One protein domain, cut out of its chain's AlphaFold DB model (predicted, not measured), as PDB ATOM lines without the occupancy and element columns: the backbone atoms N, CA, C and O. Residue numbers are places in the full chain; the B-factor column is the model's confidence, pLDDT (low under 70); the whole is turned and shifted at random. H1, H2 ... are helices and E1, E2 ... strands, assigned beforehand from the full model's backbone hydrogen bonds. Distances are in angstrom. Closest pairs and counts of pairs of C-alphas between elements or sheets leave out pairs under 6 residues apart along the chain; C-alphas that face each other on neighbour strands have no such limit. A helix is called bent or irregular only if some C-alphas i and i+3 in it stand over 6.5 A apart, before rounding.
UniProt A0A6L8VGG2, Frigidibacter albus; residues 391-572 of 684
ATOM      1  N   SER A 391     111.047 123.552 121.133       96.62
ATOM      2  CA  SER A 391     110.210 122.377 120.892       96.62
ATOM      3  C   SER A 391     110.646 121.191 121.747       96.62
ATOM      4  O   SER A 391     109.820 120.650 122.480       96.62
ATOM      5  N   HIS A 392     111.952 120.906 121.805       97.62
ATOM      6  CA  HIS A 392     112.500 119.837 122.644       97.62
ATOM      7  C   HIS A 392     112.106 119.986 124.119       97.62
ATOM      8  O   HIS A 392     111.790 119.007 124.794       97.62
ATOM      9  N   MET A 393     112.124 121.213 124.646       98.12
ATOM     10  CA  MET A 393     111.689 121.469 126.016       98.12
ATOM     11  C   MET A 393     110.177 121.303 126.191       98.12
ATOM     12  O   MET A 393     109.744 120.684 127.165       98.12
ATOM     13  N   VAL A 394     109.380 121.856 125.272       97.94
ATOM     14  CA  VAL A 394     107.914 121.827 125.360       97.94
ATOM     15  C   VAL A 394     107.378 120.403 125.273       97.94
ATOM     16  O   VAL A 394     106.475 120.081 126.039       97.94
ATOM     17  N   HIS A 395     107.961 119.512 124.464       97.44
ATOM     18  CA  HIS A 395     107.527 118.108 124.407       97.44
ATOM     19  C   HIS A 395     107.552 117.434 125.786       97.44
ATOM     20  O   HIS A 395     106.573 116.812 126.183       97.44
ATOM     21  N   HIS A 396     108.608 117.640 126.579       97.69
ATOM     22  CA  HIS A 396     108.703 117.091 127.943       97.69
ATOM     23  C   HIS A 396     107.830 117.814 128.983       97.69
ATOM     24  O   HIS A 396     107.626 117.303 130.091       97.69
ATOM     25  N   LEU A 397     107.340 119.015 128.666       97.69
ATOM     26  CA  LEU A 397     106.427 119.777 129.519       97.69
ATOM     27  C   LEU A 397     104.954 119.497 129.192       97.69
ATOM     28  O   LEU A 397     104.128 119.576 130.097       97.69
ATOM     29  N   ALA A 398     104.636 119.176 127.939       95.81
ATOM     30  CA  ALA A 398     103.269 119.135 127.429       95.81
ATOM     31  C   ALA A 398     102.783 117.736 127.020       95.81
ATOM     32  O   ALA A 398     101.587 117.472 127.091       95.81
ATOM     33  N   VAL A 399     103.679 116.820 126.636       92.88
ATOM     34  CA  VAL A 399     103.309 115.439 126.298       92.88
ATOM     35  C   VAL A 399     103.434 114.578 127.550       92.88
ATOM     36  O   VAL A 399     104.530 114.375 128.075       92.88
ATOM     37  N   GLU A 400     102.309 114.057 128.042       89.69
ATOM     38  CA  GLU A 400     102.244 113.380 129.342       89.69
ATOM     39  C   GLU A 400     103.237 112.215 129.465       89.69
ATOM     40  O   GLU A 400     103.979 112.156 130.449       89.69
ATOM     41  N   ARG A 401     103.337 111.365 128.430       90.19
ATOM     42  CA  ARG A 401     104.260 110.216 128.397       90.19
ATOM     43  C   ARG A 401     105.746 110.583 128.401       90.19
ATOM     44  O   ARG A 401     106.565 109.762 128.794       90.19
ATOM     45  N   LEU A 402     106.094 111.804 127.992       94.38
ATOM     46  CA  LEU A 402     107.466 112.321 128.033       94.38
ATOM     47  C   LEU A 402     107.761 113.083 129.333       94.38
ATOM     48  O   LEU A 402     108.841 113.657 129.495       94.38
ATOM     49  N   GLY A 403     106.799 113.130 130.259       93.12
ATOM     50  CA  GLY A 403     106.936 113.820 131.528       93.12
ATOM     51  C   GLY A 403     108.153 113.343 132.313       93.12
ATOM     52  O   GLY A 403     108.318 112.158 132.581       93.12
ATOM     53  N   GLN A 404     108.989 114.290 132.731       95.38
ATOM     54  CA  GLN A 404     110.183 114.006 133.522       95.38
ATOM     55  C   GLN A 404     110.431 115.095 134.572       95.38
ATOM     56  O   GLN A 404     109.829 116.171 134.537       95.38
ATOM     57  N   GLY A 405     111.304 114.801 135.539       96.88
ATOM     58  CA  GLY A 405     111.626 115.717 136.634       96.88
ATOM     59  C   GLY A 405     112.386 116.969 136.182       96.88
ATOM     60  O   GLY A 405     113.061 116.965 135.152       96.88
ATOM     61  N   ALA A 406     112.331 118.022 137.002       97.62
ATOM     62  CA  ALA A 406     112.900 119.337 136.697       97.62
ATOM     63  C   ALA A 406     114.366 119.285 136.241       97.62
ATOM     64  O   ALA A 406     114.730 119.904 135.243       97.62
ATOM     65  N   TRP A 407     115.204 118.503 136.927       98.00
ATOM     66  CA  TRP A 407     116.612 118.356 136.561       98.00
ATOM     67  C   TRP A 407     116.798 117.693 135.193       98.00
ATOM     68  O   TRP A 407     117.560 118.193 134.369       98.00
ATOM     69  N   ALA A 408     116.063 116.610 134.913       97.69
ATOM     70  CA  ALA A 408     116.121 115.926 133.624       97.69
ATOM     71  C   ALA A 408     115.673 116.851 132.479       97.69
ATOM     72  O   ALA A 408     116.363 116.939 131.465       97.69
ATOM     73  N   THR A 409     114.589 117.621 132.664       97.88
ATOM     74  CA  THR A 409     114.162 118.632 131.680       97.88
ATOM     75  C   THR A 409     115.201 119.737 131.511       97.88
ATOM     76  O   THR A 409     115.466 120.134 130.381       97.88
ATOM     77  N   ALA A 410     115.851 120.190 132.585       98.19
ATOM     78  CA  ALA A 410     116.903 121.203 132.507       98.19
ATOM     79  C   ALA A 410     118.171 120.712 131.783       98.19
ATOM     80  O   ALA A 410     118.904 121.518 131.211       98.19
ATOM     81  N   MET A 411     118.437 119.400 131.755       98.12
ATOM     82  CA  MET A 411     119.581 118.856 131.012       98.12
ATOM     83  C   MET A 411     119.454 119.043 129.497       98.12
ATOM     84  O   MET A 411     120.472 119.048 128.808       98.12
ATOM     85  N   ILE A 412     118.242 119.224 128.966       98.06
ATOM     86  CA  ILE A 412     118.013 119.474 127.537       98.06
ATOM     87  C   ILE A 412     118.664 120.804 127.111       98.06
ATOM     88  O   ILE A 412     119.653 120.750 126.370       98.06
ATOM     89  N   PRO A 413     118.230 121.985 127.610       98.38
ATOM     90  CA  PRO A 413     118.858 123.255 127.256       98.38
ATOM     91  C   PRO A 413     120.329 123.308 127.652       98.38
ATOM     92  O   PRO A 413     121.141 123.821 126.887       98.38
ATOM     93  N   LEU A 414     120.717 122.723 128.791       98.06
ATOM     94  CA  LEU A 414     122.119 122.719 129.210       98.06
ATOM     95  C   LEU A 414     123.030 121.981 128.222       98.06
ATOM     96  O   LEU A 414     124.143 122.439 127.975       98.06
ATOM     97  N   ARG A 415     122.572 120.885 127.600       96.44
ATOM     98  CA  ARG A 415     123.340 120.185 126.555       96.44
ATOM     99  C   ARG A 415     123.410 120.961 125.241       96.44
ATOM    100  O   ARG A 415     124.419 120.837 124.548       96.44
ATOM    101  N   PHE A 416     122.364 121.701 124.869       96.38
ATOM    102  CA  PHE A 416     122.386 122.601 123.705       96.38
ATOM    103  C   PHE A 416     123.412 123.717 123.926       96.38
ATOM    104  O   PHE A 416     124.424 123.784 123.224       96.38
ATOM    105  N   LEU A 417     123.246 124.456 125.025       97.12
ATOM    106  CA  LEU A 417     124.132 125.542 125.438       97.12
ATOM    107  C   LEU A 417     125.583 125.076 125.556       97.12
ATOM    108  O   LEU A 417     126.493 125.736 125.059       97.12
ATOM    109  N   ALA A 418     125.829 123.912 126.166       94.56
ATOM    110  CA  ALA A 418     127.181 123.389 126.307       94.56
ATOM    111  C   ALA A 418     127.856 123.126 124.949       94.56
ATOM    112  O   ALA A 418     129.028 123.468 124.766       94.56
ATOM    113  N   ARG A 419     127.123 122.563 123.977       93.25
ATOM    114  CA  ARG A 419     127.629 122.317 122.616       93.25
ATOM    115  C   ARG A 419     127.942 123.620 121.880       93.25
ATOM    116  O   ARG A 419     128.972 123.700 121.211       93.25
ATOM    117  N   SER A 420     127.102 124.640 122.015       94.94
ATOM    118  CA  SER A 420     127.309 125.957 121.395       94.94
ATOM    119  C   SER A 420     128.487 126.706 122.033       94.94
ATOM    120  O   SER A 420     129.401 127.153 121.337       94.94
ATOM    121  N   LEU A 421     128.564 126.727 123.368       95.06
ATOM    122  CA  LEU A 421     129.664 127.353 124.111       95.06
ATOM    123  C   LEU A 421     131.021 126.695 123.821       95.06
ATOM    124  O   LEU A 421     132.012 127.400 123.633       95.06
ATOM    125  N   ALA A 422     131.083 125.362 123.735       92.31
ATOM    126  CA  ALA A 422     132.323 124.637 123.437       92.31
ATOM    127  C   ALA A 422     132.898 124.965 122.044       92.31
ATOM    128  O   ALA A 422     134.103 124.815 121.825       92.31
ATOM    129  N   ARG A 423     132.058 125.439 121.116       92.56
ATOM    130  CA  ARG A 423     132.429 125.828 119.746       92.56
ATOM    131  C   ARG A 423     132.565 127.343 119.556       92.56
ATOM    132  O   ARG A 423     132.848 127.791 118.454       92.56
ATOM    133  N   PHE A 424     132.434 128.130 120.626       94.44
ATOM    134  CA  PHE A 424     132.453 129.602 120.597       94.44
ATOM    135  C   PHE A 424     131.287 130.242 119.831       94.44
ATOM    136  O   PHE A 424     131.363 131.422 119.482       94.44
ATOM    137  N   HIS A 425     130.201 129.498 119.618       95.25
ATOM    138  CA  HIS A 425     128.953 130.009 119.056       95.25
ATOM    139  C   HIS A 425     128.120 130.698 120.144       95.25
ATOM    140  O   HIS A 425     127.115 130.176 120.630       95.25
ATOM    141  N   TYR A 426     128.602 131.844 120.624       96.81
ATOM    142  CA  TYR A 426     127.968 132.581 121.718       96.81
ATOM    143  C   TYR A 426     126.657 133.269 121.321       96.81
ATOM    144  O   TYR A 426     125.849 133.547 122.201       96.81
ATOM    145  N   GLU A 427     126.457 133.596 120.043       97.06
ATOM    146  CA  GLU A 427     125.207 134.184 119.540       97.06
ATOM    147  C   GLU A 427     124.128 133.105 119.487       97.06
ATOM    148  O   GLU A 427     123.040 133.307 120.022       97.06
ATOM    149  N   THR A 428     124.480 131.916 118.990       97.00
ATOM    150  CA  THR A 428     123.627 130.727 119.112       97.00
ATOM    151  C   THR A 428     123.311 130.413 120.578       97.00
ATOM    152  O   THR A 428     122.145 130.258 120.920       97.00
ATOM    153  N   ALA A 429     124.302 130.408 121.479       97.75
ATOM    154  CA  ALA A 429     124.057 130.157 122.904       97.75
ATOM    155  C   ALA A 429     123.164 131.231 123.564       97.75
ATOM    156  O   ALA A 429     122.352 130.922 124.435       97.75
ATOM    157  N   ALA A 430     123.284 132.499 123.157       98.19
ATOM    158  CA  ALA A 430     122.401 133.566 123.629       98.19
ATOM    159  C   ALA A 430     120.956 133.362 123.146       98.19
ATOM    160  O   ALA A 430     120.018 133.556 123.921       98.19
ATOM    161  N   ALA A 431     120.776 132.923 121.899       98.19
ATOM    162  CA  ALA A 431     119.470 132.575 121.356       98.19
ATOM    163  C   ALA A 431     118.879 131.326 122.033       98.19
ATOM    164  O   ALA A 431     117.721 131.343 122.427       98.19
ATOM    165  N   GLU A 432     119.667 130.281 122.282       98.50
ATOM    166  CA  GLU A 432     119.246 129.105 123.059       98.50
ATOM    167  C   GLU A 432     118.799 129.495 124.484       98.50
ATOM    168  O   GLU A 432     117.773 129.039 124.990       98.50
ATOM    169  N   LEU A 433     119.517 130.408 125.140       98.62
ATOM    170  CA  LEU A 433     119.115 130.911 126.452       98.62
ATOM    171  C   LEU A 433     117.808 131.722 126.394       98.62
ATOM    172  O   LEU A 433     116.972 131.609 127.294       98.62
ATOM    173  N   LEU A 434     117.613 132.523 125.342       98.38
ATOM    174  CA  LEU A 434     116.348 133.217 125.091       98.38
ATOM    175  C   LEU A 434     115.203 132.216 124.872       98.38
ATOM    176  O   LEU A 434     114.140 132.385 125.460       98.38
ATOM    177  N   ALA A 435     115.440 131.147 124.110       98.44
ATOM    178  CA  ALA A 435     114.495 130.051 123.908       98.44
ATOM    179  C   ALA A 435     114.048 129.428 125.235       98.44
ATOM    180  O   ALA A 435     112.851 129.280 125.473       98.44
ATOM    181  N   TRP A 436     114.992 129.124 126.132       98.69
ATOM    182  CA  TRP A 436     114.670 128.598 127.460       98.69
ATOM    183  C   TRP A 436     113.783 129.572 128.251       98.69
ATOM    184  O   TRP A 436     112.755 129.178 128.806       98.69
ATOM    185  N   ARG A 437     114.121 130.865 128.258       98.62
ATOM    186  CA  ARG A 437     113.323 131.895 128.947       98.62
ATOM    187  C   ARG A 437     111.923 132.052 128.357       98.62
ATOM    188  O   ARG A 437     110.972 132.240 129.109       98.62
ATOM    189  N   ASP A 438     111.782 131.953 127.041       98.19
ATOM    190  CA  ASP A 438     110.485 131.997 126.364       98.19
ATOM    191  C   ASP A 438     109.616 130.781 126.716       98.19
ATOM    192  O   ASP A 438     108.444 130.943 127.044       98.19
ATOM    193  N   VAL A 439     110.196 129.577 126.793       98.50
ATOM    194  CA  VAL A 439     109.480 128.389 127.303       98.50
ATOM    195  C   VAL A 439     109.003 128.604 128.741       98.50
ATOM    196  O   VAL A 439     107.900 128.186 129.093       98.50
ATOM    197  N   MET A 440     109.803 129.271 129.577       98.56
ATOM    198  CA  MET A 440     109.452 129.558 130.970       98.56
ATOM    199  C   MET A 440     108.335 130.593 131.139       98.56
ATOM    200  O   MET A 440     107.692 130.598 132.190       98.56
ATOM    201  N   GLN A 441     108.065 131.434 130.135       98.12
ATOM    202  CA  GLN A 441     106.913 132.345 130.170       98.12
ATOM    203  C   GLN A 441     105.591 131.566 130.152       98.12
ATOM    204  O   GLN A 441     104.642 131.973 130.823       98.12
ATOM    205  N   GLY A 442     105.571 130.402 129.495       97.50
ATOM    206  CA  GLY A 442     104.451 129.464 129.467       97.50
ATOM    207  C   GLY A 442     103.798 129.325 128.088       97.50
ATOM    208  O   GLY A 442     104.253 129.939 127.124       97.50
ATOM    209  N   PRO A 443     102.746 128.498 127.980       96.31
ATOM    210  CA  PRO A 443     102.100 128.167 126.708       96.31
ATOM    211  C   PRO A 443     101.551 129.390 125.955       96.31
ATOM    212  O   PRO A 443     101.639 129.458 124.732       96.31
ATOM    213  N   GLU A 444     101.073 130.406 126.672       95.06
ATOM    214  CA  GLU A 444     100.483 131.623 126.102       95.06
ATOM    215  C   GLU A 444     101.489 132.412 125.247       95.06
ATOM    216  O   GLU A 444     101.099 133.083 124.292       95.06
ATOM    217  N   PHE A 445     102.790 132.280 125.535       96.25
ATOM    218  CA  PHE A 445     103.849 132.861 124.711       96.25
ATOM    219  C   PHE A 445     103.782 132.355 123.264       96.25
ATOM    220  O   PHE A 445     103.913 133.151 122.334       96.25
ATOM    221  N   PHE A 446     103.556 131.053 123.065       95.38
ATOM    222  CA  PHE A 446     103.499 130.449 121.733       95.38
ATOM    223  C   PHE A 446     102.243 130.882 120.979       95.38
ATOM    224  O   PHE A 446     102.336 131.222 119.805       95.38
ATOM    225  N   ALA A 447     101.098 130.967 121.664       91.12
ATOM    226  CA  ALA A 447      99.869 131.492 121.071       91.12
ATOM    227  C   ALA A 447     100.041 132.948 120.598       91.12
ATOM    228  O   ALA A 447      99.696 133.283 119.469       91.12
ATOM    229  N   ALA A 448     100.644 133.800 121.433       91.94
ATOM    230  CA  ALA A 448     100.871 135.208 121.113       91.94
ATOM    231  C   ALA A 448     101.959 135.443 120.045       91.94
ATOM    232  O   ALA A 448     102.017 136.524 119.466       91.94
ATOM    233  N   ASN A 449     102.831 134.460 119.789       92.19
ATOM    234  CA  ASN A 449     103.970 134.576 118.870       92.19
ATOM    235  C   ASN A 449     103.956 133.498 117.773       92.19
ATOM    236  O   ASN A 449     105.018 133.109 117.282       92.19
ATOM    237  N   ALA A 450     102.772 133.023 117.374       88.88
ATOM    238  CA  ALA A 450     102.632 131.946 116.394       88.88
ATOM    239  C   ALA A 450     103.276 132.272 115.028       88.88
ATOM    240  O   ALA A 450     103.770 131.369 114.365       88.88
ATOM    241  N   ASP A 451     103.329 133.550 114.624       89.25
ATOM    242  CA  ASP A 451     103.952 134.011 113.366       89.25
ATOM    243  C   ASP A 451     105.464 134.312 113.471       89.25
ATOM    244  O   ASP A 451     106.132 134.635 112.474       89.25
ATOM    245  N   MET A 452     106.014 134.252 114.691       92.19
ATOM    246  CA  MET A 452     107.416 134.529 115.006       92.19
ATOM    247  C   MET A 452     107.951 135.885 114.494       92.19
ATOM    248  O   MET A 452     109.166 136.079 114.425       92.19
ATOM    249  N   SER A 453     107.097 136.838 114.116       88.00
ATOM    250  CA  SER A 453     107.483 138.095 113.453       88.00
ATOM    251  C   SER A 453     108.420 138.942 114.321       88.00
ATOM    252  O   SER A 453     109.538 139.259 113.911       88.00
ATOM    253  N   VAL A 454     108.021 139.216 115.566       89.06
ATOM    254  CA  VAL A 454     108.812 139.992 116.536       89.06
ATOM    255  C   VAL A 454     110.092 139.252 116.929       89.06
ATOM    256  O   VAL A 454     111.179 139.833 116.945       89.06
ATOM    257  N   ARG A 455     109.999 137.948 117.217       91.38
ATOM    258  CA  ARG A 455     111.156 137.151 117.654       91.38
ATOM    259  C   ARG A 455     112.204 136.982 116.560       91.38
ATOM    260  O   ARG A 455     113.389 136.999 116.877       91.38
ATOM    261  N   ARG A 456     111.813 136.905 115.284       89.62
ATOM    262  CA  ARG A 456     112.762 136.899 114.159       89.62
ATOM    263  C   ARG A 456     113.618 138.164 114.117       89.62
ATOM    264  O   ARG A 456     114.821 138.051 113.902       89.62
ATOM    265  N   LEU A 457     113.044 139.337 114.394       91.75
ATOM    266  CA  LEU A 457     113.810 140.588 114.479       91.75
ATOM    267  C   LEU A 457     114.802 140.563 115.648       91.75
ATOM    268  O   LEU A 457     115.964 140.924 115.481       91.75
ATOM    269  N   THR A 458     114.372 140.073 116.816       92.81
ATOM    270  CA  THR A 458     115.259 139.903 117.979       92.81
ATOM    271  C   THR A 458     116.424 138.960 117.674       92.81
ATOM    272  O   THR A 458     117.567 139.274 117.996       92.81
ATOM    273  N   LEU A 459     116.160 137.823 117.026       92.94
ATOM    274  CA  LEU A 459     117.190 136.848 116.649       92.94
ATOM    275  C   LEU A 459     118.136 137.403 115.579       92.94
ATOM    276  O   LEU A 459     119.344 137.190 115.668       92.94
ATOM    277  N   GLY A 460     117.611 138.167 114.619       90.44
ATOM    278  CA  GLY A 460     118.414 138.888 113.632       90.44
ATOM    279  C   GLY A 460     119.371 139.895 114.274       90.44
ATOM    280  O   GLY A 460     120.512 139.997 113.846       90.44
ATOM    281  N   ALA A 461     118.955 140.571 115.348       92.06
ATOM    282  CA  ALA A 461     119.821 141.481 116.102       92.06
ATOM    283  C   ALA A 461     120.897 140.761 116.940       92.06
ATOM    284  O   ALA A 461     121.917 141.360 117.278       92.06
ATOM    285  N   ILE A 462     120.683 139.484 117.289       92.00
ATOM    286  CA  ILE A 462     121.678 138.645 117.978       92.00
ATOM    287  C   ILE A 462     122.734 138.125 116.990       92.00
ATOM    288  O   ILE A 462     123.906 138.015 117.353       92.00
ATOM    289  N   ALA A 463     122.322 137.788 115.766       90.25
ATOM    290  CA  ALA A 463     123.181 137.196 114.749       90.25
ATOM    291  C   ALA A 463     124.077 138.254 114.080       90.25
ATOM    292  O   ALA A 463     123.608 139.128 113.355       90.25
ATOM    293  N   SER A 464     125.387 138.154 114.293       88.94
ATOM    294  CA  SER A 464     126.380 139.060 113.717       88.94
ATOM    295  C   SER A 464     127.609 138.299 113.225       88.94
ATOM    296  O   SER A 464     127.877 138.268 112.024       88.94
ATOM    297  N   ALA A 465     128.344 137.639 114.122       88.25
ATOM    298  CA  ALA A 465     129.555 136.896 113.776       88.25
ATOM    299  C   ALA A 465     129.271 135.487 113.228       88.25
ATOM    300  O   ALA A 465     130.133 134.898 112.572       88.25
ATOM    301  N   GLU A 466     128.088 134.935 113.505       91.50
ATOM    302  CA  GLU A 466     127.665 133.589 113.090       91.50
ATOM    303  C   GLU A 466     126.840 133.592 111.789       91.50
ATOM    304  O   GLU A 466     126.075 132.665 111.517       91.50
ATOM    305  N   VAL A 467     127.002 134.632 110.967       90.25
ATOM    306  CA  VAL A 467     126.331 134.800 109.672       90.25
ATOM    307  C   VAL A 467     127.319 134.545 108.538       90.25
ATOM    308  O   VAL A 467     128.459 135.005 108.576       90.25
ATOM    309  N   TRP A 468     126.885 133.810 107.513       89.88
ATOM    310  CA  TRP A 468     127.689 133.565 106.317       89.88
ATOM    311  C   TRP A 468     127.982 134.877 105.574       89.88
ATOM    312  O   TRP A 468     127.060 135.525 105.086       89.88
ATOM    313  N   GLY A 469     129.261 135.240 105.463       88.56
ATOM    314  CA  GLY A 469     129.739 136.388 104.689       88.56
ATOM    315  C   GLY A 469     130.800 135.987 103.658       88.56
ATOM    316  O   GLY A 469     131.120 134.802 103.559       88.56
ATOM    317  N   PRO A 470     131.360 136.940 102.893       87.88
ATOM    318  CA  PRO A 470     132.377 136.659 101.879       87.88
ATOM    319  C   PRO A 470     133.603 135.943 102.453       87.88
ATOM    320  O   PRO A 470     134.109 136.311 103.522       87.88
ATOM    321  N   ARG A 471     134.125 134.945 101.732       83.00
ATOM    322  CA  ARG A 471     135.281 134.147 102.179       83.00
ATOM    323  C   ARG A 471     136.528 134.992 102.414       83.00
ATOM    324  O   ARG A 471     137.283 134.694 103.336       83.00
ATOM    325  N   SER A 472     136.720 136.053 101.631       70.25
ATOM    326  CA  SER A 472     137.829 137.009 101.769       70.25
ATOM    327  C   SER A 472     137.920 137.638 103.168       70.25
ATOM    328  O   SER A 472     139.013 137.956 103.635       70.25
ATOM    329  N   GLY A 473     136.792 137.754 103.879       69.44
ATOM    330  CA  GLY A 473     136.741 138.238 105.259       69.44
ATOM    331  C   GLY A 473     137.138 137.194 106.312       69.44
ATOM    332  O   GLY A 473     137.389 137.547 107.470       69.44
ATOM    333  N   ALA A 474     137.212 135.908 105.952       74.94
ATOM    334  CA  ALA A 474     137.500 134.815 106.876       74.94
ATOM    335  C   ALA A 474     138.972 134.383 106.832       74.94
ATOM    336  O   ALA A 474     139.581 134.203 105.783       74.94
ATOM    337  N   GLN A 475     139.556 134.136 108.007       73.94
ATOM    338  CA  GLN A 475     140.937 133.658 108.104       73.94
ATOM    339  C   GLN A 475     140.971 132.128 108.125       73.94
ATOM    340  O   GLN A 475     140.759 131.524 109.181       73.94
ATOM    341  N   LEU A 476     141.283 131.515 106.983       79.25
ATOM    342  CA  LEU A 476     141.236 130.063 106.759       79.25
ATOM    343  C   LEU A 476     142.579 129.348 106.967       79.25
ATOM    344  O   LEU A 476     142.822 128.294 106.399       79.25
ATOM    345  N   GLU A 477     143.424 129.890 107.843       81.88
ATOM    346  CA  GLU A 477     144.709 129.283 108.201       81.88
ATOM    347  C   GLU A 477     144.569 128.376 109.438       81.88
ATOM    348  O   GLU A 477     144.444 128.900 110.566       81.88
ATOM    349  N   PRO A 478     144.585 127.033 109.279       85.38
ATOM    350  CA  PRO A 478     144.509 126.112 110.401       85.38
ATOM    351  C   PRO A 478     145.823 126.102 111.188       85.38
ATOM    352  O   PRO A 478     146.923 126.262 110.665       85.38
ATOM    353  N   ARG A 479     145.729 125.874 112.498       85.56
ATOM    354  CA  ARG A 479     146.886 125.686 113.378       85.56
ATOM    355  C   ARG A 479     146.531 124.687 114.458       85.56
ATOM    356  O   ARG A 479     145.673 124.951 115.293       85.56
ATOM    357  N   ARG A 480     147.250 123.571 114.522       83.44
ATOM    358  CA  ARG A 480     146.966 122.547 115.531       83.44
ATOM    359  C   ARG A 480     147.190 123.074 116.964       83.44
ATOM    360  O   ARG A 480     148.155 123.811 117.191       83.44
ATOM    361  N   PRO A 481     146.350 122.677 117.938       85.75
ATOM    362  CA  PRO A 481     146.593 122.956 119.352       85.75
ATOM    363  C   PRO A 481     147.852 122.228 119.854       85.75
ATOM    364  O   PRO A 481     148.232 121.169 119.330       85.75
ATOM    365  N   ARG A 482     148.505 122.810 120.871       83.81
ATOM    366  CA  ARG A 482     149.695 122.223 121.519       83.81
ATOM    367  C   ARG A 482     149.337 121.193 122.593       83.81
ATOM    368  O   ARG A 482     150.049 120.208 122.726       83.81
ATOM    369  N   LEU A 483     148.236 121.393 123.321       82.88
ATOM    370  CA  LEU A 483     147.717 120.408 124.277       82.88
ATOM    371  C   LEU A 483     147.154 119.195 123.522       82.88
ATOM    372  O   LEU A 483     146.229 119.340 122.722       82.88
ATOM    373  N   ARG A 484     147.729 118.008 123.753       79.50
ATOM    374  CA  ARG A 484     147.379 116.751 123.069       79.50
ATOM    375  C   ARG A 484     147.435 115.556 124.020       79.50
ATOM    376  O   ARG A 484     148.026 115.628 125.091       79.50
ATOM    377  N   GLY A 485     146.831 114.448 123.598       84.69
ATOM    378  CA  GLY A 485     146.728 113.219 124.387       84.69
ATOM    379  C   GLY A 485     145.411 113.116 125.157       84.69
ATOM    380  O   GLY A 485     144.643 114.074 125.239       84.69
ATOM    381  N   ARG A 486     145.131 111.927 125.705       86.94
ATOM    382  CA  ARG A 486     143.840 111.605 126.346       86.94
ATOM    383  C   ARG A 486     143.548 112.476 127.571       86.94
ATOM    384  O   ARG A 486     142.433 112.963 127.712       86.94
ATOM    385  N   VAL A 487     144.559 112.735 128.400       88.19
ATOM    386  CA  VAL A 487     144.428 113.574 129.606       88.19
ATOM    387  C   VAL A 487     144.141 115.029 129.236       88.19
ATOM    388  O   VAL A 487     143.184 115.614 129.731       88.19
ATOM    389  N   ALA A 488     144.911 115.600 128.305       86.25
ATOM    390  CA  ALA A 488     144.682 116.964 127.833       86.25
ATOM    391  C   ALA A 488     143.319 117.112 127.139       86.25
ATOM    392  O   ALA A 488     142.655 118.132 127.288       86.25
ATOM    393  N   ALA A 489     142.879 116.084 126.406       85.12
ATOM    394  CA  ALA A 489     141.554 116.051 125.808       85.12
ATOM    395  C   ALA A 489     140.437 116.068 126.863       85.12
ATOM    396  O   ALA A 489     139.498 116.849 126.717       85.12
ATOM    397  N   ALA A 490     140.555 115.260 127.920       87.62
ATOM    398  CA  ALA A 490     139.609 115.257 129.033       87.62
ATOM    399  C   ALA A 490     139.592 116.611 129.761       87.62
ATOM    400  O   ALA A 490     138.521 117.167 129.987       87.62
ATOM    401  N   LEU A 491     140.768 117.187 130.037       89.75
ATOM    402  CA  LEU A 491     140.900 118.510 130.653       89.75
ATOM    403  C   LEU A 491     140.199 119.587 129.816       89.75
ATOM    404  O   LEU A 491     139.401 120.357 130.344       89.75
ATOM    405  N   LEU A 492     140.464 119.628 128.506       89.25
ATOM    406  CA  LEU A 492     139.825 120.576 127.591       89.25
ATOM    407  C   LEU A 492     138.309 120.383 127.545       89.25
ATOM    408  O   LEU A 492     137.584 121.366 127.471       89.25
ATOM    409  N   TRP A 493     137.823 119.145 127.615       83.69
ATOM    410  CA  TRP A 493     136.392 118.857 127.605       83.69
ATOM    411  C   TRP A 493     135.698 119.325 128.892       83.69
ATOM    412  O   TRP A 493     134.741 120.090 128.818       83.69
ATOM    413  N   ILE A 494     136.239 118.966 130.062       86.94
ATOM    414  CA  ILE A 494     135.706 119.363 131.381       86.94
ATOM    415  C   ILE A 494     135.722 120.889 131.553       86.94
ATOM    416  O   ILE A 494     134.852 121.464 132.198       86.94
ATOM    417  N   THR A 495     136.688 121.567 130.934       88.62
ATOM    418  CA  THR A 495     136.828 123.030 130.992       88.62
ATOM    419  C   THR A 495     136.137 123.759 129.838       88.62
ATOM    420  O   THR A 495     136.514 124.888 129.518       88.62
ATOM    421  N   MET A 496     135.134 123.138 129.202       87.62
ATOM    422  CA  MET A 496     134.336 123.726 128.117       87.62
ATOM    423  C   MET A 496     135.196 124.216 126.951       87.62
ATOM    424  O   MET A 496     135.166 125.379 126.572       87.62
ATOM    425  N   ASN A 497     136.011 123.329 126.392       90.19
ATOM    426  CA  ASN A 497     137.029 123.640 125.387       90.19
ATOM    427  C   ASN A 497     138.130 124.602 125.888       90.19
ATOM    428  O   ASN A 497     138.672 125.424 125.146       90.19
ATOM    429  N   GLY A 498     138.477 124.487 127.174       86.44
ATOM    430  CA  GLY A 498     139.559 125.240 127.797       86.44
ATOM    431  C   GLY A 498     139.218 126.663 128.236       86.44
ATOM    432  O   GLY A 498     140.150 127.388 128.580       86.44
ATOM    433  N   HIS A 499     137.945 127.081 128.257       89.12
ATOM    434  CA  HIS A 499     137.524 128.385 128.803       89.12
ATOM    435  C   HIS A 499     138.001 128.605 130.240       89.12
ATOM    436  O   HIS A 499     138.397 129.709 130.594       89.12
ATOM    437  N   LEU A 500     138.026 127.539 131.042       86.12
ATOM    438  CA  LEU A 500     138.488 127.588 132.432       86.12
ATOM    439  C   LEU A 500     140.006 127.368 132.577       86.12
ATOM    440  O   LEU A 500     140.514 127.319 133.692       86.12
ATOM    441  N   LEU A 501     140.744 127.225 131.467       87.69
ATOM    442  CA  LEU A 501     142.201 127.085 131.480       87.69
ATOM    443  C   LEU A 501     142.892 128.429 131.211       87.69
ATOM    444  O   LEU A 501     142.516 129.135 130.261       87.69
ATOM    445  N   PRO A 502     143.945 128.763 131.979       83.88
ATOM    446  CA  PRO A 502     144.676 130.008 131.810       83.88
ATOM    447  C   PRO A 502     145.552 129.995 130.549       83.88
ATOM    448  O   PRO A 502     145.858 128.953 129.960       83.88
ATOM    449  N   LEU A 503     145.995 131.190 130.154       84.81
ATOM    450  CA  LEU A 503     147.010 131.415 129.118       84.81
ATOM    451  C   LEU A 503     146.728 130.706 127.768       84.81
ATOM    452  O   LEU A 503     147.635 130.089 127.199       84.81
ATOM    453  N   PRO A 504     145.524 130.845 127.167       84.62
ATOM    454  CA  PRO A 504     145.178 130.180 125.903       84.62
ATOM    455  C   PRO A 504     146.106 130.524 124.741       84.62
ATOM    456  O   PRO A 504     146.237 129.756 123.793       84.62
ATOM    457  N   ARG A 505     146.812 131.656 124.808       83.06
ATOM    458  CA  ARG A 505     147.822 132.037 123.809       83.06
ATOM    459  C   ARG A 505     148.974 131.027 123.710       83.06
ATOM    460  O   ARG A 505     149.573 130.923 122.642       83.06
ATOM    461  N   LEU A 506     149.268 130.291 124.784       84.06
ATOM    462  CA  LEU A 506     150.386 129.350 124.839       84.06
ATOM    463  C   LEU A 506     150.054 127.993 124.222       84.06
ATOM    464  O   LEU A 506     150.959 127.342 123.699       84.06
ATOM    465  N   TRP A 507     148.787 127.578 124.245       86.00
ATOM    466  CA  TRP A 507     148.389 126.226 123.853       86.00
ATOM    467  C   TRP A 507     147.312 126.148 122.768       86.00
ATOM    468  O   TRP A 507     147.256 125.132 122.068       86.00
ATOM    469  N   ALA A 508     146.483 127.181 122.597       89.62
ATOM    470  CA  ALA A 508     145.291 127.084 121.770       89.62
ATOM    471  C   ALA A 508     145.573 127.168 120.260       89.62
ATOM    472  O   ALA A 508     146.384 127.972 119.787       89.62
ATOM    473  N   GLY A 509     144.866 126.331 119.503       91.25
ATOM    474  CA  GLY A 509     144.936 126.229 118.047       91.25
ATOM    475  C   GLY A 509     143.941 127.117 117.290       91.25
ATOM    476  O   GLY A 509     143.258 127.973 117.858       91.25
ATOM    477  N   LYS A 510     143.871 126.894 115.981       92.88
ATOM    478  CA  LYS A 510     142.898 127.434 115.032       92.88
ATOM    479  C   LYS A 510     142.371 126.263 114.195       92.88
ATOM    480  O   LYS A 510     143.188 125.497 113.683       92.88
ATOM    481  N   ALA A 511     141.063 126.145 114.036       92.00
ATOM    482  CA  ALA A 511     140.451 125.133 113.176       92.00
ATOM    483  C   ALA A 511     139.805 125.784 111.950       92.00
ATOM    484  O   ALA A 511     139.356 126.931 112.017       92.00
ATOM    485  N   VAL A 512     139.768 125.039 110.849       92.25
ATOM    486  CA  VAL A 512     139.048 125.394 109.627       92.25
ATOM    487  C   VAL A 512     138.230 124.181 109.236       92.25
ATOM    488  O   VAL A 512     138.798 123.103 109.084       92.25
ATOM    489  N   LEU A 513     136.916 124.348 109.134       91.12
ATOM    490  CA  LEU A 513     135.983 123.251 108.903       91.12
ATOM    491  C   LEU A 513     134.991 123.606 107.793       91.12
ATOM    492  O   LEU A 513     134.662 124.788 107.632       91.12
ATOM    493  N   PRO A 514     134.511 122.621 107.019       89.44
ATOM    494  CA  PRO A 514     133.340 122.819 106.178       89.44
ATOM    495  C   PRO A 514     132.084 123.017 107.044       89.44
ATOM    496  O   PRO A 514     132.047 122.605 108.206       89.44
ATOM    497  N   GLY A 515     131.044 123.637 106.479       83.88
ATOM    498  CA  GLY A 515     129.763 123.892 107.149       83.88
ATOM    499  C   GLY A 515     129.127 122.641 107.765       83.88
ATOM    500  O   GLY A 515     128.789 122.667 108.944       83.88
ATOM    501  N   GLY A 516     129.072 121.523 107.035       81.31
ATOM    502  CA  GLY A 516     128.515 120.259 107.549       81.31
ATOM    503  C   GLY A 516     129.283 119.652 108.735       81.31
ATOM    504  O   GLY A 516     128.743 118.853 109.489       81.31
ATOM    505  N   ALA A 517     130.530 120.072 108.984       85.69
ATOM    506  CA  ALA A 517     131.330 119.602 110.120       85.69
ATOM    507  C   ALA A 517     131.207 120.500 111.369       85.69
ATOM    508  O   ALA A 517     132.011 120.399 112.299       85.69
ATOM    509  N   ARG A 518     130.208 121.393 111.428       85.62
ATOM    510  CA  ARG A 518     129.960 122.274 112.585       85.62
ATOM    511  C   ARG A 518     129.772 121.525 113.899       85.62
ATOM    512  O   ARG A 518     130.138 122.068 114.942       85.62
ATOM    513  N   ALA A 519     129.227 120.314 113.865       83.75
ATOM    514  CA  ALA A 519     129.002 119.491 115.050       83.75
ATOM    515  C   ALA A 519     130.267 118.761 115.558       83.75
ATOM    516  O   ALA A 519     130.245 118.212 116.662       83.75
ATOM    517  N   ASP A 520     131.382 118.773 114.814       87.75
ATOM    518  CA  ASP A 520     132.601 118.044 115.187       87.75
ATOM    519  C   ASP A 520     133.374 118.738 116.326       87.75
ATOM    520  O   ASP A 520     134.295 119.541 116.137       87.75
ATOM    521  N   LEU A 521     133.008 118.381 117.560       87.50
ATOM    522  CA  LEU A 521     133.670 118.845 118.781       87.50
ATOM    523  C   LEU A 521     135.120 118.358 118.912       87.50
ATOM    524  O   LEU A 521     135.907 118.966 119.644       87.50
ATOM    525  N   ALA A 522     135.488 117.249 118.264       87.38
ATOM    526  CA  ALA A 522     136.851 116.738 118.316       87.38
ATOM    527  C   ALA A 522     137.781 117.599 117.453       87.38
ATOM    528  O   ALA A 522     138.879 117.938 117.905       87.38
ATOM    529  N   ALA A 523     137.320 118.016 116.273       87.50
ATOM    530  CA  ALA A 523     138.090 118.842 115.348       87.50
ATOM    531  C   ALA A 523     138.360 120.263 115.871       87.50
ATOM    532  O   ALA A 523     139.408 120.844 115.582       87.50
ATOM    533  N   VAL A 524     137.460 120.819 116.688       90.06
ATOM    534  CA  VAL A 524     137.617 122.169 117.266       90.06
ATOM    535  C   VAL A 524     138.262 122.186 118.654       90.06
ATOM    536  O   VAL A 524     138.435 123.250 119.265       90.06
ATOM    537  N   ARG A 525     138.624 121.017 119.185       90.00
ATOM    538  CA  ARG A 525     139.147 120.885 120.545       90.00
ATOM    539  C   ARG A 525     140.462 121.644 120.717       90.00
ATOM    540  O   ARG A 525     141.367 121.564 119.894       90.00
ATOM    541  N   GLY A 526     140.586 122.374 121.818       89.19
ATOM    542  CA  GLY A 526     141.748 123.185 122.151       89.19
ATOM    543  C   GLY A 526     141.959 124.381 121.226       89.19
ATOM    544  O   GLY A 526     143.038 124.970 121.247       89.19
ATOM    545  N   CYS A 527     140.992 124.744 120.384       91.62
ATOM    546  CA  CYS A 527     141.104 125.923 119.532       91.62
ATOM    547  C   CYS A 527     140.735 127.199 120.299       91.62
ATOM    548  O   CYS A 527     140.056 127.161 121.313       91.62
ATOM    549  N   ARG A 528     141.190 128.356 119.812       92.25
ATOM    550  CA  ARG A 528     140.700 129.684 120.244       92.25
ATOM    551  C   ARG A 528     139.942 130.421 119.142       92.25
ATOM    552  O   ARG A 528     139.440 131.519 119.355       92.25
ATOM    553  N   ARG A 529     139.953 129.851 117.938       92.88
ATOM    554  CA  ARG A 529     139.337 130.388 116.732       92.88
ATOM    555  C   ARG A 529     138.955 129.237 115.821       92.88
ATOM    556  O   ARG A 529     139.771 128.336 115.628       92.88
ATOM    557  N   ILE A 530     137.757 129.301 115.268       93.94
ATOM    558  CA  ILE A 530     137.250 128.308 114.330       93.94
ATOM    559  C   ILE A 530     136.653 129.071 113.155       93.94
ATOM    560  O   ILE A 530     135.848 129.980 113.355       93.94
ATOM    561  N   SER A 531     137.089 128.732 111.950       94.06
ATOM    562  CA  SER A 531     136.575 129.316 110.717       94.06
ATOM    563  C   SER A 531     135.780 128.256 109.967       94.06
ATOM    564  O   SER A 531     136.291 127.165 109.713       94.06
ATOM    565  N   TYR A 532     134.543 128.575 109.615       92.38
ATOM    566  CA  TYR A 532     133.677 127.697 108.841       92.38
ATOM    567  C   TYR A 532     133.562 128.234 107.424       92.38
ATOM    568  O   TYR A 532     133.422 129.441 107.246       92.38
ATOM    569  N   HIS A 533     133.603 127.352 106.431       91.06
ATOM    570  CA  HIS A 533     133.402 127.704 105.027       91.06
ATOM    571  C   HIS A 533     132.366 126.779 104.396       91.06
ATOM    572  O   HIS A 533     132.210 125.634 104.824       91.06
ATOM    573  N   ARG A 534     131.665 127.266 103.378       87.25
ATOM    574  CA  ARG A 534     130.808 126.422 102.547       87.25
ATOM    575  C   ARG A 534     131.622 125.887 101.369       87.25
ATOM    576  O   ARG A 534     132.194 126.689 100.633       87.25
ATOM    577  N   PRO A 535     131.762 124.562 101.205       81.06
ATOM    578  CA  PRO A 535     132.366 123.999 100.002       81.06
ATOM    579  C   PRO A 535     131.605 124.472  98.756       81.06
ATOM    580  O   PRO A 535     130.382 124.512  98.774       81.06
ATOM    581  N   GLY A 536     132.316 124.874  97.702       80.94
ATOM    582  CA  GLY A 536     131.702 125.338  96.449       80.94
ATOM    583  C   GLY A 536     131.108 126.756  96.466       80.94
ATOM    584  O   GLY A 536     130.869 127.305  95.398       80.94
ATOM    585  N   GLU A 537     130.935 127.389  97.631       83.06
ATOM    586  CA  GLU A 537     130.481 128.783  97.740       83.06
ATOM    587  C   GLU A 537     131.602 129.703  98.261       83.06
ATOM    588  O   GLU A 537     132.390 129.323  99.134       83.06
ATOM    589  N   ASP A 538     131.625 130.969  97.826       87.94
ATOM    590  CA  ASP A 538     132.533 131.994  98.371       87.94
ATOM    591  C   ASP A 538     132.045 132.556  99.724       87.94
ATOM    592  O   ASP A 538     132.031 133.763  99.974       87.94
ATOM    593  N   LYS A 539     131.603 131.665 100.622       90.69
ATOM    594  CA  LYS A 539     131.030 132.024 101.924       90.69
ATOM    595  C   LYS A 539     131.777 131.399 103.091       90.69
ATOM    596  O   LYS A 539     132.062 130.198 103.113       90.69
ATOM    597  N   ALA A 540     132.040 132.207 104.112       92.94
ATOM    598  CA  ALA A 540     132.644 131.785 105.364       92.94
ATOM    599  C   ALA A 540     132.246 132.694 106.538       92.94
ATOM    600  O   ALA A 540     131.783 133.816 106.357       92.94
ATOM    601  N   TYR A 541     132.460 132.211 107.760       92.88
ATOM    602  CA  TYR A 541     132.417 133.028 108.976       92.88
ATOM    603  C   TYR A 541     133.421 132.499 110.004       92.88
ATOM    604  O   TYR A 541     133.978 131.407 109.858       92.88
ATOM    605  N   THR A 542     133.732 133.290 111.031       93.44
ATOM    606  CA  THR A 542     134.757 132.938 112.026       93.44
ATOM    607  C   THR A 542     134.282 133.239 113.439       93.44
ATOM    608  O   THR A 542     134.057 134.395 113.787       93.44
ATOM    609  N   VAL A 543     134.272 132.215 114.288       93.94
ATOM    610  CA  VAL A 543     133.996 132.338 115.723       93.94
ATOM    611  C   VAL A 543     135.295 132.341 116.526       93.94
ATOM    612  O   VAL A 543     136.309 131.738 116.146       93.94
ATOM    613  N   ARG A 544     135.306 133.078 117.638       93.75
ATOM    614  CA  ARG A 544     136.498 133.303 118.470       93.75
ATOM    615  C   ARG A 544     136.153 133.128 119.931       93.75
ATOM    616  O   ARG A 544     135.136 133.641 120.378       93.75
ATOM    617  N   ARG A 545     137.057 132.503 120.681       93.19
ATOM    618  CA  ARG A 545     136.957 132.408 122.136       93.19
ATOM    619  C   ARG A 545     136.894 133.803 122.767       93.19
ATOM    620  O   ARG A 545     137.747 134.648 122.492       93.19
ATOM    621  N   SER A 546     135.922 133.999 123.649       93.69
ATOM    622  CA  SER A 546     135.729 135.184 124.480       93.69
ATOM    623  C   SER A 546     135.310 134.759 125.886       93.69
ATOM    624  O   SER A 546     134.155 134.411 126.128       93.69
ATOM    625  N   ASP A 547     136.258 134.808 126.823       91.06
ATOM    626  CA  ASP A 547     136.027 134.394 128.212       91.06
ATOM    627  C   ASP A 547     134.996 135.299 128.905       91.06
ATOM    628  O   ASP A 547     134.176 134.816 129.678       91.06
ATOM    629  N   ALA A 548     134.953 136.590 128.556       94.06
ATOM    630  CA  ALA A 548     133.949 137.522 129.067       94.06
ATOM    631  C   ALA A 548     132.523 137.146 128.623       94.06
ATOM    632  O   ALA A 548     131.624 137.062 129.458       94.06
ATOM    633  N   ARG A 549     132.315 136.861 127.324       95.56
ATOM    634  CA  ARG A 549     131.003 136.412 126.812       95.56
ATOM    635  C   ARG A 549     130.616 135.062 127.413       95.56
ATOM    636  O   ARG A 549     129.465 134.883 127.801       95.56
ATOM    637  N   PHE A 550     131.575 134.143 127.523       95.94
ATOM    638  CA  PHE A 550     131.371 132.841 128.150       95.94
ATOM    639  C   PHE A 550     130.907 132.977 129.607       95.94
ATOM    640  O   PHE A 550     129.860 132.442 129.956       95.94
ATOM    641  N   LEU A 551     131.627 133.735 130.442       95.50
ATOM    642  CA  LEU A 551     131.275 133.927 131.853       95.50
ATOM    643  C   LEU A 551     129.921 134.629 132.021       95.50
ATOM    644  O   LEU A 551     129.120 134.207 132.854       95.50
ATOM    645  N   ALA A 552     129.632 135.643 131.199       97.25
ATOM    646  CA  ALA A 552     128.340 136.324 131.213       97.25
ATOM    647  C   ALA A 552     127.178 135.373 130.879       97.25
ATOM    648  O   ALA A 552     126.136 135.421 131.534       97.25
ATOM    649  N   LEU A 553     127.352 134.485 129.894       97.69
ATOM    650  CA  LEU A 553     126.352 133.475 129.550       97.69
ATOM    651  C   LEU A 553     126.210 132.426 130.655       97.69
ATOM    652  O   LEU A 553     125.089 132.143 131.055       97.69
ATOM    653  N   ILE A 554     127.309 131.902 131.205       97.06
ATOM    654  CA  ILE A 554     127.273 130.927 132.309       97.06
ATOM    655  C   ILE A 554     126.522 131.483 133.523       97.06
ATOM    656  O   ILE A 554     125.679 130.787 134.088       97.06
ATOM    657  N   TRP A 555     126.767 132.742 133.889       97.94
ATOM    658  CA  TRP A 555     126.032 133.408 134.963       97.94
ATOM    659  C   TRP A 555     124.523 133.443 134.688       97.94
ATOM    660  O   TRP A 555     123.715 133.018 135.513       97.94
ATOM    661  N   GLN A 556     124.132 133.890 133.492       98.44
ATOM    662  CA  GLN A 556     122.724 133.969 133.111       98.44
ATOM    663  C   GLN A 556     122.043 132.596 132.989       98.44
ATOM    664  O   GLN A 556     120.857 132.473 133.308       98.44
ATOM    665  N   ILE A 557     122.779 131.575 132.547       98.56
ATOM    666  CA  ILE A 557     122.336 130.178 132.521       98.56
ATOM    667  C   ILE A 557     122.072 129.699 133.947       98.56
ATOM    668  O   ILE A 557     121.020 129.124 134.193       98.56
ATOM    669  N   GLY A 558     122.972 129.986 134.894       98.38
ATOM    670  CA  GLY A 558     122.798 129.638 136.305       98.38
ATOM    671  C   GLY A 558     121.526 130.240 136.906       98.38
ATOM    672  O   GLY A 558     120.727 129.520 137.499       98.38
ATOM    673  N   LEU A 559     121.284 131.537 136.683       98.50
ATOM    674  CA  LEU A 559     120.056 132.204 137.140       98.50
ATOM    675  C   LEU A 559     118.793 131.593 136.513       98.50
ATOM    676  O   LEU A 559     117.812 131.335 137.211       98.50
ATOM    677  N   THR A 560     118.827 131.327 135.205       98.75
ATOM    678  CA  THR A 560     117.693 130.737 134.473       98.75
ATOM    679  C   THR A 560     117.421 129.307 134.943       98.75
ATOM    680  O   THR A 560     116.269 128.946 135.164       98.75
ATOM    681  N   LEU A 561     118.470 128.515 135.185       98.75
ATOM    682  CA  LEU A 561     118.379 127.163 135.732       98.75
ATOM    683  C   LEU A 561     117.732 127.163 137.118       98.75
ATOM    684  O   LEU A 561     116.814 126.385 137.348       98.75
ATOM    685  N   LEU A 562     118.170 128.035 138.031       98.44
ATOM    686  CA  LEU A 562     117.593 128.120 139.376       98.44
ATOM    687  C   LEU A 562     116.100 128.471 139.324       98.44
ATOM    688  O   LEU A 562     115.285 127.793 139.953       98.44
ATOM    689  N   ALA A 563     115.732 129.475 138.523       98.50
ATOM    690  CA  ALA A 563     114.337 129.853 138.319       98.50
ATOM    691  C   ALA A 563     113.515 128.714 137.687       98.50
ATOM    692  O   ALA A 563     112.389 128.451 138.111       98.50
ATOM    693  N   PHE A 564     114.084 127.992 136.716       98.62
ATOM    694  CA  PHE A 564     113.438 126.849 136.076       98.62
ATOM    695  C   PHE A 564     113.201 125.701 137.056       98.62
ATOM    696  O   PHE A 564     112.091 125.183 137.122       98.62
ATOM    697  N   LEU A 565     114.214 125.315 137.839       98.44
ATOM    698  CA  LEU A 565     114.096 124.228 138.812       98.44
ATOM    699  C   LEU A 565     113.035 124.537 139.874       98.44
ATOM    700  O   LEU A 565     112.271 123.647 140.238       98.44
ATOM    701  N   HIS A 566     112.950 125.793 140.317       97.88
ATOM    702  CA  HIS A 566     111.930 126.234 141.267       97.88
ATOM    703  C   HIS A 566     110.516 126.250 140.652       97.88
ATOM    704  O   HIS A 566     109.562 125.803 141.283       97.88
ATOM    705  N   GLY A 567     110.373 126.733 139.414       97.75
ATOM    706  CA  GLY A 567     109.078 126.900 138.741       97.75
ATOM    707  C   GLY A 567     108.580 125.696 137.931       97.75
ATOM    708  O   GLY A 567     107.455 125.732 137.433       97.75
ATOM    709  N   HIS A 568     109.381 124.635 137.772       98.44
ATOM    710  CA  HIS A 568     109.125 123.547 136.814       98.44
ATOM    711  C   HIS A 568     107.762 122.878 136.991       98.44
ATOM    712  O   HIS A 568     107.039 122.710 136.012       98.44
ATOM    713  N   ALA A 569     107.382 122.530 138.221       97.81
ATOM    714  CA  ALA A 569     106.127 121.824 138.468       97.81
ATOM    715  C   ALA A 569     104.904 122.669 138.063       97.81
ATOM    716  O   ALA A 569     103.974 122.152 137.443       97.81
ATOM    717  N   ALA A 570     104.921 123.970 138.372       98.19
ATOM    718  CA  ALA A 570     103.869 124.901 137.973       98.19
ATOM    719  C   ALA A 570     103.866 125.122 136.454       98.19
ATOM    720  O   ALA A 570     102.808 125.087 135.827       98.19
ATOM    721  N   LEU A 571     105.049 125.278 135.851       98.44
ATOM    722  CA  LEU A 571     105.206 125.434 134.408       98.44
ATOM    723  C   LEU A 571     104.659 124.218 133.650       98.44
ATOM    724  O   LEU A 571     103.852 124.378 132.740       98.44
ATOM    725  N   ARG A 572     105.032 123.001 134.062       98.06
ATOM    726  CA  ARG A 572     104.544 121.751 133.468       98.06
ATOM    727  C   ARG A 572     103.023 121.645 133.555       98.06
ATOM    728  O   ARG A 572     102.385 121.312 132.565       98.06
TER     729      ARG A 572
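This is residues 391 to 572 of the 684 residues of a protein of Frigidibacter albus (UniProt A0A6L8VGG2). A small three-stranded sheet, E1, E2 and E3, stands across one end of a bundle of three long helices, H2, H3 and H8, which lie side by side and make the long axis. H1 and H4 are at the far end of the bundle, H5 packs on H3 beside it, and H6 and H7 are at the sheet's end, where the long link of residues 463 to 485 passes the sheet. The printed part has 182 residues with eight named helices and three named strands, in the order H1 H2 H3 H4 H5 H6 H7 E1 E2 E3 H8; the sheet runs E1 E2 E3 and is mixed. The class is mostly helix, and the whole is compact, with a radius of gyration of the C-alphas of 18.2 A and spans of 49 by 38 by 29 A.

In the sheet, E1 is residues 509 to 514 (16.9 A), E2 residues 527 to 533 (16.5 A) and E3 residues 539 to 544 (17.5 A). C-alpha 509, where E1 begins, is at (144.936, 126.229, 118.047). H8, residues 547 to 572, is the longest helix at 34.3 A and ends with C-alpha 572 at (104.544, 121.751, 133.468). It has a kink of 57 degrees near residue 566 and is irregular: C-alphas 566 and 569 are 7.8 A apart. H2, residues 406 to 422, measures 24.1 A, with a kink of 32 degrees near residue 413; H3, residues 426 to 441, measures 22.7 A. H1 is residues 391 to 398, beginning with C-alpha 391 at (110.210, 122.377, 120.892). H4 is residues 443 to 448, H5 residues 453 to 462 (14.9 A), H6 residues 486 to 494 (12.3 A) and H7 residues 504 to 507.

E1 and E2 are parallel at 20 degrees, with N 513 and O 531 2.9 A apart, within hydrogen-bond range. E2 and E3 form an antiparallel hairpin at 167 degrees, with N 530 and O 543 at 3.0 A. Residues 469 to 470 pair, antiparallel, with residues 539 to 540 of E3. H7 is only just on the sheet, with 5 pairs of C-alphas within 10 A, and only grazes it; the other helices are not on it. H6 touches no helix and is only just apart from H2, at 8.2 A. H3 is the hub, touching four helices. H3 touches H2 at Ala 429 and Leu 417, whose C-alphas are 5.3 A apart; this helical hairpin has a shallow tilt of 19 degrees, opposite ways. H3 touches H8 at Met 440 and Leu 571, C-alphas 6.8 A apart, the same way at a shallow tilt of 19 degrees. H2 touches H8 at Ala 406 and Leu 565, C-alphas 5.5 A apart. With residues 427 to 431 alone H3 touches H5, the closest C-alphas being those of Glu 427 and Ile 462, 5.9 A apart. H1 touches H2 in a helical hairpin, through residues 409 to 413 of H2 alone, with the C-alphas of His 396 and Thr 409 6.8 A apart. H1 only just touches H3 and H8, with 3 pairs of C-alphas within 8 A each; its closest C-alphas are Val 394 to Val 439, 7.0 A, and Leu 397 to Arg 572, 4.8 A. H4 is close to H3 but not clearly touching, about perpendicular at 74 degrees, with the C-alphas of Phe 445 and Asp 438 6.9 A apart. In H3, H4 and H6 every O i to N i+4 pair is within hydrogen-bond range; H1 has 3 of 4, H2 11 of 13, H5 5 of 6 and H8 20 of 22, and H7 is too short for such a pair.

The C-alphas farthest apart are those of Ser 472 and Ala 570, 51.1 A. The printed part has no cut. The links from H5 to H6 and from E1 to E2 are long, with 23 and 12 residues. Residues 447 to 454, of which 447 to 448 belong to H4 and 453 to 454 to H5, stand free. The mean pLDDT of the printed part is 91.8, and residue 473 alone is under 70.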